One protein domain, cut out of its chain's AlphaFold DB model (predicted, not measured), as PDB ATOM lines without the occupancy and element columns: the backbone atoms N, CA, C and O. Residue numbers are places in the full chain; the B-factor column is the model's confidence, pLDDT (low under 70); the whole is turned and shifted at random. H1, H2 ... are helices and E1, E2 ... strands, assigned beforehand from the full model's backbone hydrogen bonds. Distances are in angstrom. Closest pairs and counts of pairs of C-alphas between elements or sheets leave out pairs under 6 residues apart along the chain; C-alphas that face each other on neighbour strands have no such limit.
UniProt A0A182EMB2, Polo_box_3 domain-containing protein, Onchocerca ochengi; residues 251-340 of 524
ATOM      1  N   LYS A 251     -24.012  -8.067   3.094       93.25
ATOM      2  CA  LYS A 251     -22.984  -9.053   2.739       93.25
ATOM      3  C   LYS A 251     -22.927 -10.199   3.752       93.25
ATOM      4  O   LYS A 251     -22.884 -11.359   3.354       93.25
ATOM      5  N   ILE A 252     -22.986  -9.887   5.052       93.75
ATOM      6  CA  ILE A 252     -23.017 -10.871   6.152       93.75
ATOM      7  C   ILE A 252     -24.073 -10.460   7.184       93.75
ATOM      8  O   ILE A 252     -24.190  -9.276   7.503       93.75
ATOM      9  N   ILE A 253     -24.823 -11.417   7.737       94.75
ATOM     10  CA  ILE A 253     -25.787 -11.204   8.828       94.75
ATOM     11  C   ILE A 253     -25.747 -12.338   9.857       94.75
ATOM     12  O   ILE A 253     -25.731 -13.517   9.504       94.75
ATOM     13  N   PHE A 254     -25.762 -11.963  11.138       93.19
ATOM     14  CA  PHE A 254     -25.727 -12.889  12.270       93.19
ATOM     15  C   PHE A 254     -26.296 -12.257  13.550       93.19
ATOM     16  O   PHE A 254     -26.638 -11.071  13.587       93.19
ATOM     17  N   LYS A 255     -26.404 -13.052  14.619       92.19
ATOM     18  CA  LYS A 255     -26.798 -12.595  15.959       92.19
ATOM     19  C   LYS A 255     -25.600 -12.660  16.920       92.19
ATOM     20  O   LYS A 255     -25.205 -13.772  17.272       92.19
ATOM     21  N   PRO A 256     -25.019 -11.523  17.353       87.94
ATOM     22  CA  PRO A 256     -23.961 -11.521  18.369       87.94
ATOM     23  C   PRO A 256     -24.512 -11.771  19.785       87.94
ATOM     24  O   PRO A 256     -23.801 -12.275  20.646       87.94
ATOM     25  N   SER A 257     -25.790 -11.463  20.013       84.81
ATOM     26  CA  SER A 257     -26.555 -11.783  21.220       84.81
ATOM     27  C   SER A 257     -28.021 -12.056  20.838       84.81
ATOM     28  O   SER A 257     -28.449 -11.766  19.719       84.81
ATOM     29  N   PHE A 258     -28.798 -12.651  21.747       81.06
ATOM     30  CA  PHE A 258     -30.224 -12.960  21.548       81.06
ATOM     31  C   PHE A 258     -31.069 -11.707  21.232       81.06
ATOM     32  O   PHE A 258     -32.011 -11.751  20.435       81.06
ATOM     33  N   ASP A 259     -30.696 -10.582  21.841       86.38
ATOM     34  CA  ASP A 259     -31.359  -9.278  21.786       86.38
ATOM     35  C   ASP A 259     -30.967  -8.407  20.579       86.38
ATOM     36  O   ASP A 259     -31.442  -7.279  20.452       86.38
ATOM     37  N   SER A 260     -30.103  -8.894  19.687       91.50
ATOM     38  CA  SER A 260     -29.500  -8.063  18.644       91.50
ATOM     39  C   SER A 260     -29.256  -8.809  17.329       91.50
ATOM     40  O   SER A 260     -29.351 -10.031  17.216       91.50
ATOM     41  N   THR A 261     -29.018  -8.058  16.257       93.94
ATOM     42  CA  THR A 261     -28.703  -8.594  14.927       93.94
ATOM     43  C   THR A 261     -27.685  -7.692  14.247       93.94
ATOM     44  O   THR A 261     -27.967  -6.522  13.970       93.94
ATOM     45  N   ALA A 262     -26.511  -8.254  13.977       95.88
ATOM     46  CA  ALA A 262     -25.398  -7.611  13.301       95.88
ATOM     47  C   ALA A 262     -25.476  -7.827  11.785       95.88
ATOM     48  O   ALA A 262     -25.935  -8.870  11.312       95.88
ATOM     49  N   ARG A 263     -25.040  -6.825  11.019       95.81
ATOM     50  CA  ARG A 263     -24.998  -6.828   9.555       95.81
ATOM     51  C   ARG A 263     -23.748  -6.107   9.065       95.81
ATOM     52  O   ARG A 263     -23.559  -4.935   9.387       95.81
ATOM     53  N   LEU A 264     -22.957  -6.785   8.243       96.12
ATOM     54  CA  LEU A 264     -21.942  -6.169   7.395       96.12
ATOM     55  C   LEU A 264     -22.566  -5.904   6.021       96.12
ATOM     56  O   LEU A 264     -23.209  -6.789   5.449       96.12
ATOM     57  N   MET A 265     -22.421  -4.688   5.505       95.06
ATOM     58  CA  MET A 265     -22.971  -4.261   4.215       95.06
ATOM     59  C   MET A 265     -21.910  -4.356   3.108       95.06
ATOM     60  O   MET A 265     -20.718  -4.313   3.391       95.06
ATOM     61  N   GLU A 266     -22.314  -4.414   1.838       92.31
ATOM     62  CA  GLU A 266     -21.390  -4.529   0.689       92.31
ATOM     63  C   GLU A 266     -20.429  -3.335   0.520       92.31
ATOM     64  O   GLU A 266     -19.380  -3.469  -0.105       92.31
ATOM     65  N   ASN A 267     -20.740  -2.164   1.088       91.00
ATOM     66  CA  ASN A 267     -19.798  -1.036   1.135       91.00
ATOM     67  C   ASN A 267     -18.817  -1.096   2.330       91.00
ATOM     68  O   ASN A 267     -17.930  -0.246   2.429       91.00
ATOM     69  N   GLY A 268     -18.976  -2.070   3.233       91.88
ATOM     70  CA  GLY A 268     -18.260  -2.200   4.504       91.88
ATOM     71  C   GLY A 268     -18.808  -1.345   5.654       91.88
ATOM     72  O   GLY A 268     -18.122  -1.182   6.658       91.88
ATOM     73  N   ASP A 269     -20.019  -0.780   5.550       94.50
ATOM     74  CA  ASP A 269     -20.727  -0.310   6.749       94.50
ATOM     75  C   ASP A 269     -21.057  -1.515   7.646       94.50
ATOM     76  O   ASP A 269     -21.588  -2.521   7.169       94.50
ATOM     77  N   PHE A 270     -20.843  -1.384   8.953       96.81
ATOM     78  CA  PHE A 270     -21.251  -2.371   9.949       96.81
ATOM     79  C   PHE A 270     -22.375  -1.821  10.830       96.81
ATOM     80  O   PHE A 270     -22.357  -0.661  11.251       96.81
ATOM     81  N   ARG A 271     -23.411  -2.631  11.072       96.19
ATOM     82  CA  ARG A 271     -24.656  -2.186  11.712       96.19
ATOM     83  C   ARG A 271     -25.189  -3.229  12.680       96.19
ATOM     84  O   ARG A 271     -25.318  -4.390  12.310       96.19
ATOM     85  N   VAL A 272     -25.588  -2.805  13.874       96.31
ATOM     86  CA  VAL A 272     -26.241  -3.665  14.872       96.31
ATOM     87  C   VAL A 272     -27.593  -3.063  15.235       96.31
ATOM     88  O   VAL A 272     -27.660  -1.935  15.726       96.31
ATOM     89  N   LYS A 273     -28.675  -3.808  14.978       95.19
ATOM     90  CA  LYS A 273     -30.018  -3.479  15.475       95.19
ATOM     91  C   LYS A 273     -30.280  -4.249  16.768       95.19
ATOM     92  O   LYS A 273     -30.077  -5.461  16.792       95.19
ATOM     93  N   PHE A 274     -30.775  -3.555  17.782       93.81
ATOM     94  CA  PHE A 274     -31.189  -4.093  19.078       93.81
ATOM     95  C   PHE A 274     -32.720  -4.284  19.120       93.81
ATOM     96  O   PHE A 274     -33.455  -3.636  18.363       93.81
ATOM     97  N   GLN A 275     -33.215  -5.184  19.976       90.31
ATOM     98  CA  GLN A 275     -34.652  -5.475  20.122       90.31
ATOM     99  C   GLN A 275     -35.460  -4.254  20.596       90.31
ATOM    100  O   GLN A 275     -36.598  -4.082  20.168       90.31
ATOM    101  N   ASP A 276     -34.856  -3.365  21.390       89.44
ATOM    102  CA  ASP A 276     -35.457  -2.103  21.854       89.44
ATOM    103  C   ASP A 276     -35.653  -1.039  20.749       89.44
ATOM    104  O   ASP A 276     -36.251   0.012  20.982       89.44
ATOM    105  N   GLY A 277     -35.161  -1.297  19.533       89.88
ATOM    106  CA  GLY A 277     -35.240  -0.362  18.415       89.88
ATOM    107  C   GLY A 277     -34.084   0.633  18.313       89.88
ATOM    108  O   GLY A 277     -34.163   1.549  17.491       89.88
ATOM    109  N   ARG A 278     -33.000   0.478  19.082       94.75
ATOM    110  CA  ARG A 278     -31.729   1.146  18.776       94.75
ATOM    111  C   ARG A 278     -31.059   0.507  17.557       94.75
ATOM    112  O   ARG A 278     -31.095  -0.706  17.339       94.75
ATOM    113  N   LEU A 279     -30.418   1.351  16.758       95.69
ATOM    114  CA  LEU A 279     -29.586   0.998  15.619       95.69
ATOM    115  C   LEU A 279     -28.235   1.699  15.775       95.69
ATOM    116  O   LEU A 279     -28.153   2.926  15.681       95.69
ATOM    117  N   ALA A 280     -27.189   0.909  16.006       95.94
ATOM    118  CA  ALA A 280     -25.802   1.352  15.988       95.94
ATOM    119  C   ALA A 280     -25.201   1.135  14.591       95.94
ATOM    120  O   ALA A 280     -25.424   0.095  13.968       95.94
ATOM    121  N   ILE A 281     -24.452   2.120  14.096       95.38
ATOM    122  CA  ILE A 281     -23.845   2.147  12.763       95.38
ATOM    123  C   ILE A 281     -22.394   2.611  12.891       95.38
ATOM    124  O   ILE A 281     -22.132   3.709  13.380       95.38
ATOM    125  N   LEU A 282     -21.473   1.809  12.372       95.31
ATOM    126  CA  LEU A 282     -20.096   2.180  12.067       95.31
ATOM    127  C   LEU A 282     -19.971   2.220  10.539       95.31
ATOM    128  O   LEU A 282     -20.378   1.275   9.862       95.31
ATOM    129  N   LYS A 283     -19.458   3.312   9.970       91.94
ATOM    130  CA  LYS A 283     -19.202   3.388   8.521       91.94
ATOM    131  C   LYS A 283     -17.743   3.073   8.251       91.94
ATOM    132  O   LYS A 283     -16.885   3.513   9.008       91.94
ATOM    133  N   ARG A 284     -17.452   2.430   7.119       86.06
ATOM    134  CA  ARG A 284     -16.082   2.046   6.722       86.06
ATOM    135  C   ARG A 284     -15.057   3.194   6.756       86.06
ATOM    136  O   ARG A 284     -13.865   2.948   6.881       86.06
ATOM    137  N   SER A 285     -15.506   4.441   6.610       74.81
ATOM    138  CA  SER A 285     -14.665   5.645   6.580       74.81
ATOM    139  C   SER A 285     -14.684   6.472   7.879       74.81
ATOM    140  O   SER A 285     -14.384   7.667   7.822       74.81
ATOM    141  N   THR A 286     -15.131   5.905   9.007       82.31
ATOM    142  CA  THR A 286     -15.237   6.594  10.309       82.31
ATOM    143  C   THR A 286     -15.078   5.622  11.479       82.31
ATOM    144  O   THR A 286     -15.857   4.681  11.582       82.31
ATOM    145  N   ASP A 287     -14.199   5.921  12.432       81.12
ATOM    146  CA  ASP A 287     -13.989   5.089  13.633       81.12
ATOM    147  C   ASP A 287     -15.064   5.284  14.724       81.12
ATOM    148  O   ASP A 287     -15.043   4.634  15.771       81.12
ATOM    149  N   SER A 288     -16.014   6.200  14.509       88.25
ATOM    150  CA  SER A 288     -17.070   6.545  15.461       88.25
ATOM    151  C   SER A 288     -18.374   5.779  15.207       88.25
ATOM    152  O   SER A 288     -18.950   5.805  14.119       88.25
ATOM    153  N   ILE A 289     -18.879   5.130  16.260       93.12
ATOM    154  CA  ILE A 289     -20.183   4.457  16.258       93.12
ATOM    155  C   ILE A 289     -21.280   5.512  16.452       93.12
ATOM    156  O   ILE A 289     -21.347   6.165  17.494       93.12
ATOM    157  N   VAL A 290     -22.168   5.652  15.470       94.38
ATOM    158  CA  VAL A 290     -23.372   6.490  15.551       94.38
ATOM    159  C   VAL A 290     -24.548   5.616  15.974       94.38
ATOM    160  O   VAL A 290     -24.808   4.594  15.347       94.38
ATOM    161  N   VAL A 291     -25.282   6.016  17.015       95.50
ATOM    162  CA  VAL A 291     -26.423   5.254  17.549       95.50
ATOM    163  C   VAL A 291     -27.687   6.101  17.470       95.50
ATOM    164  O   VAL A 291     -27.691   7.260  17.886       95.50
ATOM    165  N   THR A 292     -28.767   5.522  16.951       94.94
ATOM    166  CA  THR A 292     -30.079   6.181  16.834       94.94
ATOM    167  C   THR A 292     -31.200   5.258  17.291       94.94
ATOM    168  O   THR A 292     -31.084   4.042  17.159       94.94
ATOM    169  N   THR A 293     -32.288   5.814  17.819       92.50
ATOM    170  CA  THR A 293     -33.541   5.070  18.050       92.50
ATOM    171  C   THR A 293     -34.378   4.981  16.768       92.50
ATOM    172  O   THR A 293     -34.113   5.697  15.799       92.50
ATOM    173  N   ASN A 294     -35.452   4.179  16.774       84.56
ATOM    174  CA  ASN A 294     -36.482   4.172  15.719       84.56
ATOM    175  C   ASN A 294     -36.953   5.594  15.327       84.56
ATOM    176  O   ASN A 294     -37.186   5.866  14.151       84.56
ATOM    177  N   ASN A 295     -37.025   6.521  16.291       83.88
ATOM    178  CA  ASN A 295     -37.453   7.910  16.080       83.88
ATOM    179  C   ASN A 295     -36.328   8.820  15.541       83.88
ATOM    180  O   ASN A 295     -36.449  10.042  15.592       83.88
ATOM    181  N   LYS A 296     -35.211   8.247  15.065       85.94
ATOM    182  CA  LYS A 296     -34.002   8.936  14.566       85.94
ATOM    183  C   LYS A 296     -33.299   9.826  15.612       85.94
ATOM    184  O   LYS A 296     -32.338  10.515  15.279       85.94
ATOM    185  N   ALA A 297     -33.729   9.785  16.877       89.31
ATOM    186  CA  ALA A 297     -33.102  10.520  17.972       89.31
ATOM    187  C   ALA A 297     -31.735   9.902  18.332       89.31
ATOM    188  O   ALA A 297     -31.625   8.669  18.318       89.31
ATOM    189  N   PRO A 298     -30.711  10.709  18.678       91.88
ATOM    190  CA  PRO A 298     -29.431  10.201  19.159       91.88
ATOM    191  C   PRO A 298     -29.599   9.319  20.397       91.88
ATOM    192  O   PRO A 298     -30.382   9.630  21.295       91.88
ATOM    193  N   ALA A 299     -28.841   8.233  20.446       93.19
ATOM    194  CA  ALA A 299     -28.786   7.316  21.575       93.19
ATOM    195  C   ALA A 299     -27.326   7.003  21.934       93.19
ATOM    196  O   ALA A 299     -26.390   7.459  21.276       93.19
ATOM    197  N   PHE A 300     -27.135   6.182  22.964       92.00
ATOM    198  CA  PHE A 300     -25.828   5.668  23.354       92.00
ATOM    199  C   PHE A 300     -25.877   4.143  23.493       92.00
ATOM    200  O   PHE A 300     -26.947   3.554  23.665       92.00
ATOM    201  N   LEU A 301     -24.700   3.525  23.396       92.38
ATOM    202  CA  LEU A 301     -24.453   2.152  23.826       92.38
ATOM    203  C   LEU A 301     -23.758   2.159  25.195       92.38
ATOM    204  O   LEU A 301     -22.905   3.032  25.425       92.38
ATOM    205  N   SER A 302     -24.086   1.182  26.041       91.75
ATOM    206  CA  SER A 302     -23.400   0.873  27.303       91.75
ATOM    207  C   SER A 302     -21.951   0.407  27.077       91.75
ATOM    208  O   SER A 302     -21.496   0.251  25.941       91.75
ATOM    209  N   SER A 303     -21.198   0.179  28.155       91.31
ATOM    210  CA  SER A 303     -19.831  -0.353  28.066       91.31
ATOM    211  C   SER A 303     -19.806  -1.773  27.483       91.31
ATOM    212  O   SER A 303     -19.002  -2.060  26.595       91.31
ATOM    213  N   GLU A 304     -20.729  -2.632  27.916       89.56
ATOM    214  CA  GLU A 304     -20.888  -4.010  27.442       89.56
ATOM    215  C   GLU A 304     -21.322  -4.027  25.973       89.56
ATOM    216  O   GLU A 304     -20.711  -4.710  25.152       89.56
ATOM    217  N   GLU A 305     -22.322  -3.217  25.611       93.44
ATOM    218  CA  GLU A 305     -22.820  -3.099  24.238       93.44
ATOM    219  C   GLU A 305     -21.746  -2.579  23.274       93.44
ATOM    220  O   GLU A 305     -21.667  -3.040  22.136       93.44
ATOM    221  N   ARG A 306     -20.880  -1.653  23.717       92.38
ATOM    222  CA  ARG A 306     -19.715  -1.199  22.937       92.38
ATOM    223  C   ARG A 306     -18.672  -2.300  22.766       92.38
ATOM    224  O   ARG A 306     -18.081  -2.386  21.691       92.38
ATOM    225  N   CYS A 307     -18.438  -3.125  23.788       90.88
ATOM    226  CA  CYS A 307     -17.500  -4.246  23.691       90.88
ATOM    227  C   CYS A 307     -18.042  -5.336  22.748       90.88
ATOM    228  O   CYS A 307     -17.348  -5.756  21.825       90.88
ATOM    229  N   MET A 308     -19.326  -5.691  22.884       93.31
ATOM    230  CA  MET A 308     -20.038  -6.595  21.974       93.31
ATOM    231  C   MET A 308     -20.029  -6.081  20.528       93.31
ATOM    232  O   MET A 308     -19.695  -6.840  19.623       93.31
ATOM    233  N   PHE A 309     -20.321  -4.795  20.298       94.44
ATOM    234  CA  PHE A 309     -20.305  -4.204  18.956       94.44
ATOM    235  C   PHE A 309     -18.920  -4.309  18.297       94.44
ATOM    236  O   PHE A 309     -18.836  -4.605  17.106       94.44
ATOM    237  N   LYS A 310     -17.836  -4.095  19.059       92.75
ATOM    238  CA  LYS A 310     -16.458  -4.244  18.565       92.75
ATOM    239  C   LYS A 310     -16.136  -5.689  18.183       92.75
ATOM    240  O   LYS A 310     -15.726  -5.912  17.050       92.75
ATOM    241  N   TYR A 311     -16.381  -6.658  19.067       90.94
ATOM    242  CA  TYR A 311     -16.129  -8.067  18.746       90.94
ATOM    243  C   TYR A 311     -16.994  -8.558  17.580       90.94
ATOM    244  O   TYR A 311     -16.488  -9.231  16.693       90.94
ATOM    245  N   ALA A 312     -18.263  -8.145  17.506       93.12
ATOM    246  CA  ALA A 312     -19.120  -8.462  16.370       93.12
ATOM    247  C   ALA A 312     -18.590  -7.857  15.051       93.12
ATOM    248  O   ALA A 312     -18.708  -8.481  14.000       93.12
ATOM    249  N   HIS A 313     -17.979  -6.670  15.083       94.62
ATOM    250  CA  HIS A 313     -17.322  -6.094  13.907       94.62
ATOM    251  C   HIS A 313     -16.063  -6.885  13.509       94.62
ATOM    252  O   HIS A 313     -15.903  -7.218  12.337       94.62
ATOM    253  N   GLU A 314     -15.209  -7.243  14.473       92.94
ATOM    254  CA  GLU A 314     -14.012  -8.068  14.246       92.94
ATOM    255  C   GLU A 314     -14.369  -9.451  13.680       92.94
ATOM    256  O   GLU A 314     -13.840  -9.843  12.641       92.94
ATOM    257  N   ASP A 315     -15.316 -10.161  14.298       91.31
ATOM    258  CA  ASP A 315     -15.780 -11.476  13.846       91.31
ATOM    259  C   ASP A 315     -16.426 -11.399  12.444       91.31
ATOM    260  O   ASP A 315     -16.259 -12.314  11.636       91.31
ATOM    261  N   ALA A 316     -17.109 -10.295  12.106       93.25
ATOM    262  CA  ALA A 316     -17.656 -10.075  10.766       93.25
ATOM    263  C   ALA A 316     -16.563  -9.882   9.702       93.25
ATOM    264  O   ALA A 316     -16.670 -10.461   8.622       93.25
ATOM    265  N   LEU A 317     -15.509  -9.116  10.003       93.12
ATOM    266  CA  LEU A 317     -14.368  -8.912   9.100       93.12
ATOM    267  C   LEU A 317     -13.511 -10.181   8.956       93.12
ATOM    268  O   LEU A 317     -13.030 -10.490   7.863       93.12
ATOM    269  N   LEU A 318     -13.347 -10.959  10.030       91.88
ATOM    270  CA  LEU A 318     -12.693 -12.270   9.980       91.88
ATOM    271  C   LEU A 318     -13.494 -13.263   9.125       91.88
ATOM    272  O   LEU A 318     -12.910 -13.963   8.299       91.88
ATOM    273  N   MET A 319     -14.824 -13.286   9.267       90.81
ATOM    274  CA  MET A 319     -15.712 -14.112   8.443       90.81
ATOM    275  C   MET A 319     -15.709 -13.669   6.972       90.81
ATOM    276  O   MET A 319     -15.646 -14.514   6.085       90.81
ATOM    277  N   GLU A 320     -15.714 -12.361   6.695       91.69
ATOM    278  CA  GLU A 320     -15.553 -11.801   5.345       91.69
ATOM    279  C   GLU A 320     -14.239 -12.269   4.706       91.69
ATOM    280  O   GLU A 320     -14.258 -12.891   3.643       91.69
ATOM    281  N   THR A 321     -13.118 -12.064   5.402       90.81
ATOM    282  CA  THR A 321     -11.776 -12.468   4.952       90.81
ATOM    283  C   THR A 321     -11.695 -13.977   4.708       90.81
ATOM    284  O   THR A 321     -11.124 -14.418   3.711       90.81
ATOM    285  N   PHE A 322     -12.284 -14.791   5.588       88.75
ATOM    286  CA  PHE A 322     -12.321 -16.245   5.432       88.75
ATOM    287  C   PHE A 322     -13.137 -16.668   4.201       88.75
ATOM    288  O   PHE A 322     -12.661 -17.463   3.395       88.75
ATOM    289  N   LEU A 323     -14.337 -16.112   4.016       87.50
ATOM    290  CA  LEU A 323     -15.255 -16.462   2.926       87.50
ATOM    291  C   LEU A 323     -14.809 -15.968   1.541       87.50
ATOM    292  O   LEU A 323     -15.227 -16.550   0.535       87.50
ATOM    293  N   GLU A 324     -13.976 -14.926   1.481       85.81
ATOM    294  CA  GLU A 324     -13.319 -14.465   0.248       85.81
ATOM    295  C   GLU A 324     -12.113 -15.328  -0.143       85.81
ATOM    296  O   GLU A 324     -11.894 -15.565  -1.330       85.81
ATOM    297  N   ASN A 325     -11.356 -15.839   0.836       82.75
ATOM    298  CA  ASN A 325     -10.201 -16.712   0.590       82.75
ATOM    299  C   ASN A 325     -10.567 -18.207   0.489       82.75
ATOM    300  O   ASN A 325      -9.753 -19.017   0.041       82.75
ATOM    301  N   ALA A 326     -11.777 -18.601   0.897       76.12
ATOM    302  CA  ALA A 326     -12.227 -19.987   0.847       76.12
ATOM    303  C   ALA A 326     -12.358 -20.492  -0.611       76.12
ATOM    304  O   ALA A 326     -13.010 -19.842  -1.431       76.12
ATOM    305  N   PRO A 327     -11.834 -21.687  -0.960       60.72
ATOM    306  CA  PRO A 327     -11.848 -22.221  -2.328       60.72
ATOM    307  C   PRO A 327     -13.219 -22.789  -2.761       60.72
ATOM    308  O   PRO A 327     -13.296 -23.809  -3.448       60.72
ATOM    309  N   LEU A 328     -14.317 -22.125  -2.390       60.62
ATOM    310  CA  LEU A 328     -15.712 -22.499  -2.657       60.62
ATOM    311  C   LEU A 328     -16.120 -22.224  -4.119       60.62
ATOM    312  O   LEU A 328     -17.114 -21.561  -4.397       60.62
ATOM    313  N   LYS A 329     -15.365 -22.764  -5.085       53.91
ATOM    314  CA  LYS A 329     -15.539 -22.523  -6.535       53.91
ATOM    315  C   LYS A 329     -16.932 -22.874  -7.094       53.91
ATOM    316  O   LYS A 329     -17.236 -22.503  -8.223       53.91
ATOM    317  N   THR A 330     -17.762 -23.592  -6.338       54.97
ATOM    318  CA  THR A 330     -19.097 -24.074  -6.730       54.97
ATOM    319  C   THR A 330     -20.267 -23.347  -6.056       54.97
ATOM    320  O   THR A 330     -21.406 -23.554  -6.471       54.97
ATOM    321  N   VAL A 331     -20.037 -22.497  -5.045       61.66
ATOM    322  CA  VAL A 331     -21.106 -21.827  -4.276       61.66
ATOM    323  C   VAL A 331     -20.747 -20.360  -4.044       61.66
ATOM    324  O   VAL A 331     -19.625 -20.041  -3.672       61.66
ATOM    325  N   LYS A 332     -21.703 -19.442  -4.230       68.56
ATOM    326  CA  LYS A 332     -21.497 -18.027  -3.889       68.56
ATOM    327  C   LYS A 332     -21.407 -17.873  -2.368       68.56
ATOM    328  O   LYS A 332     -22.412 -18.073  -1.693       68.56
ATOM    329  N   SER A 333     -20.251 -17.456  -1.847       78.25
ATOM    330  CA  SER A 333     -20.035 -17.248  -0.404       78.25
ATOM    331  C   SER A 333     -20.926 -16.165   0.223       78.25
ATOM    332  O   SER A 333     -21.072 -16.134   1.440       78.25
ATOM    333  N   PHE A 334     -21.515 -15.273  -0.585       84.44
ATOM    334  CA  PHE A 334     -22.303 -14.120  -0.133       84.44
ATOM    335  C   PHE A 334     -23.641 -13.993  -0.894       84.44
ATOM    336  O   PHE A 334     -23.681 -14.304  -2.092       84.44
ATOM    337  N   PRO A 335     -24.716 -13.480  -0.256       85.62
ATOM    338  CA  PRO A 335     -24.773 -13.013   1.134       85.62
ATOM    339  C   PRO A 335     -24.722 -14.171   2.141       85.62
ATOM    340  O   PRO A 335     -25.393 -15.186   1.962       85.62
ATOM    341  N   PHE A 336     -23.926 -14.018   3.200       85.12
ATOM    342  CA  PHE A 336     -23.724 -15.063   4.203       85.12
ATOM    343  C   PHE A 336     -24.610 -14.850   5.432       85.12
ATOM    344  O   PHE A 336     -24.703 -13.747   5.973       85.12
ATOM    345  N   HIS A 337     -25.252 -15.922   5.883       84.62
ATOM    346  CA  HIS A 337     -26.129 -15.939   7.047       84.62
ATOM    347  C   HIS A 337     -25.622 -17.009   8.014       84.62
ATOM    348  O   HIS A 337     -25.531 -18.171   7.626       84.62
ATOM    349  N   PHE A 338     -25.342 -16.642   9.266       78.62
ATOM    350  CA  PHE A 338     -25.045 -17.621  10.314       78.62
ATOM    351  C   PHE A 338     -25.669 -17.231  11.653       78.62
ATOM    352  O   PHE A 338     -25.738 -16.060  12.023       78.62
ATOM    353  N   SER A 339     -26.122 -18.231  12.399       64.19
ATOM    354  CA  SER A 339     -26.458 -18.121  13.813       64.19
ATOM    355  C   SER A 339     -25.387 -18.836  14.633       64.19
ATOM    356  O   SER A 339     -24.865 -19.873  14.231       64.19
ATOM    357  N   ASN A 340     -25.043 -18.283  15.798       56.56
ATOM    358  CA  ASN A 340     -24.310 -19.040  16.810       56.56
ATOM    359  C   ASN A 340     -25.303 -20.004  17.473       56.56
ATOM    360  O   ASN A 340     -25.921 -19.676  18.484       56.56
TER     361      ASN A 340
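AT A GLANCE: This is residues 251 to 340 of the 524 residues of the protein "Polo_box_3 domain-containing protein" of Onchocerca ochengi (UniProt A0A182EMB2). A twisted sheet of six short strands has one long helix, H1, packed slantwise over one face, while its other face has no named helix. After H1 a loop, residues 326 to 331, sticks out at one end of the model before the last strand, E6, comes back to the sheet's edge beside E1. The printed part has 90 residues, with six named strands and one named helix in the order E1 E2 E3 E4 E5 H1 E6. The sheet is mixed, in the order E5 E4 E3 E2 E1 E6, and the class is mixed, helices and strands. The whole is compact by its radius of gyration of the C-alphas, 13.7 A, with an elongated outline of 44 by 28 by 22 A.

HOW THE PARTS SIT: E1, residues 251 to 254, forms a hairpin with E2, residues 260 to 265, where N 251 and O 264 are 2.8 A apart. E2 forms the next hairpin with E3, residues 270 to 274, with N 263 and O 271 at 2.8 A. E3 and E4, residues 279 to 282, form a hairpin with N 270 and O 282 at 2.8 A. E4 and E5, residues 290 to 292, form another, with N 281 and O 290 at 2.8 A. E1 to E5 are a meander, each strand the antiparallel neighbour of the one before. H1, residues 303 to 325, is on the sheet at a height over the sheet of 9.0 A, giving two layers, a helix on one face of a sheet. It lies over E3, E2 and, only just, E1, on which 3 of its C-alphas fall. It runs slantwise to the strands, at 43 degrees to E2 on the local plane. The closest C-alphas of E2 and H1 are those of Leu 264 and Ala 316, 6.7 A apart. In H1 every O i to N i+4 pair is within hydrogen-bond range. E6, residues 336 to 338, is parallel to E1 at 7 degrees, with N 253 and O 336 at 2.9 A. E5 and E6 are the edge strands and are apart.

IN THESE COORDINATES: E1 begins at C-alpha 251, (-22.984, -9.053, 2.739), and is 10.6 A long. E2, the longest strand by residues, measures 16.3 A, E3 13.6 A and E4 10.2 A. H1 runs 33.4 A from C-alpha 303 at (-19.831, -0.353, 28.066) to C-alpha 325 at (-10.201, -16.712, 0.590). E5 and E6 have three residues each, and E6 ends at C-alpha 338, (-25.045, -17.621, 10.314).

THE WHOLE: The two C-alphas farthest apart are those of Ala 297 and Thr 330, at 44.8 A. The printed part has no cut and no long link. Residues 326 to 331 stand free. The mean pLDDT of the printed part is 87.8, and residues 327 to 332 and 339 to 340 are under 70.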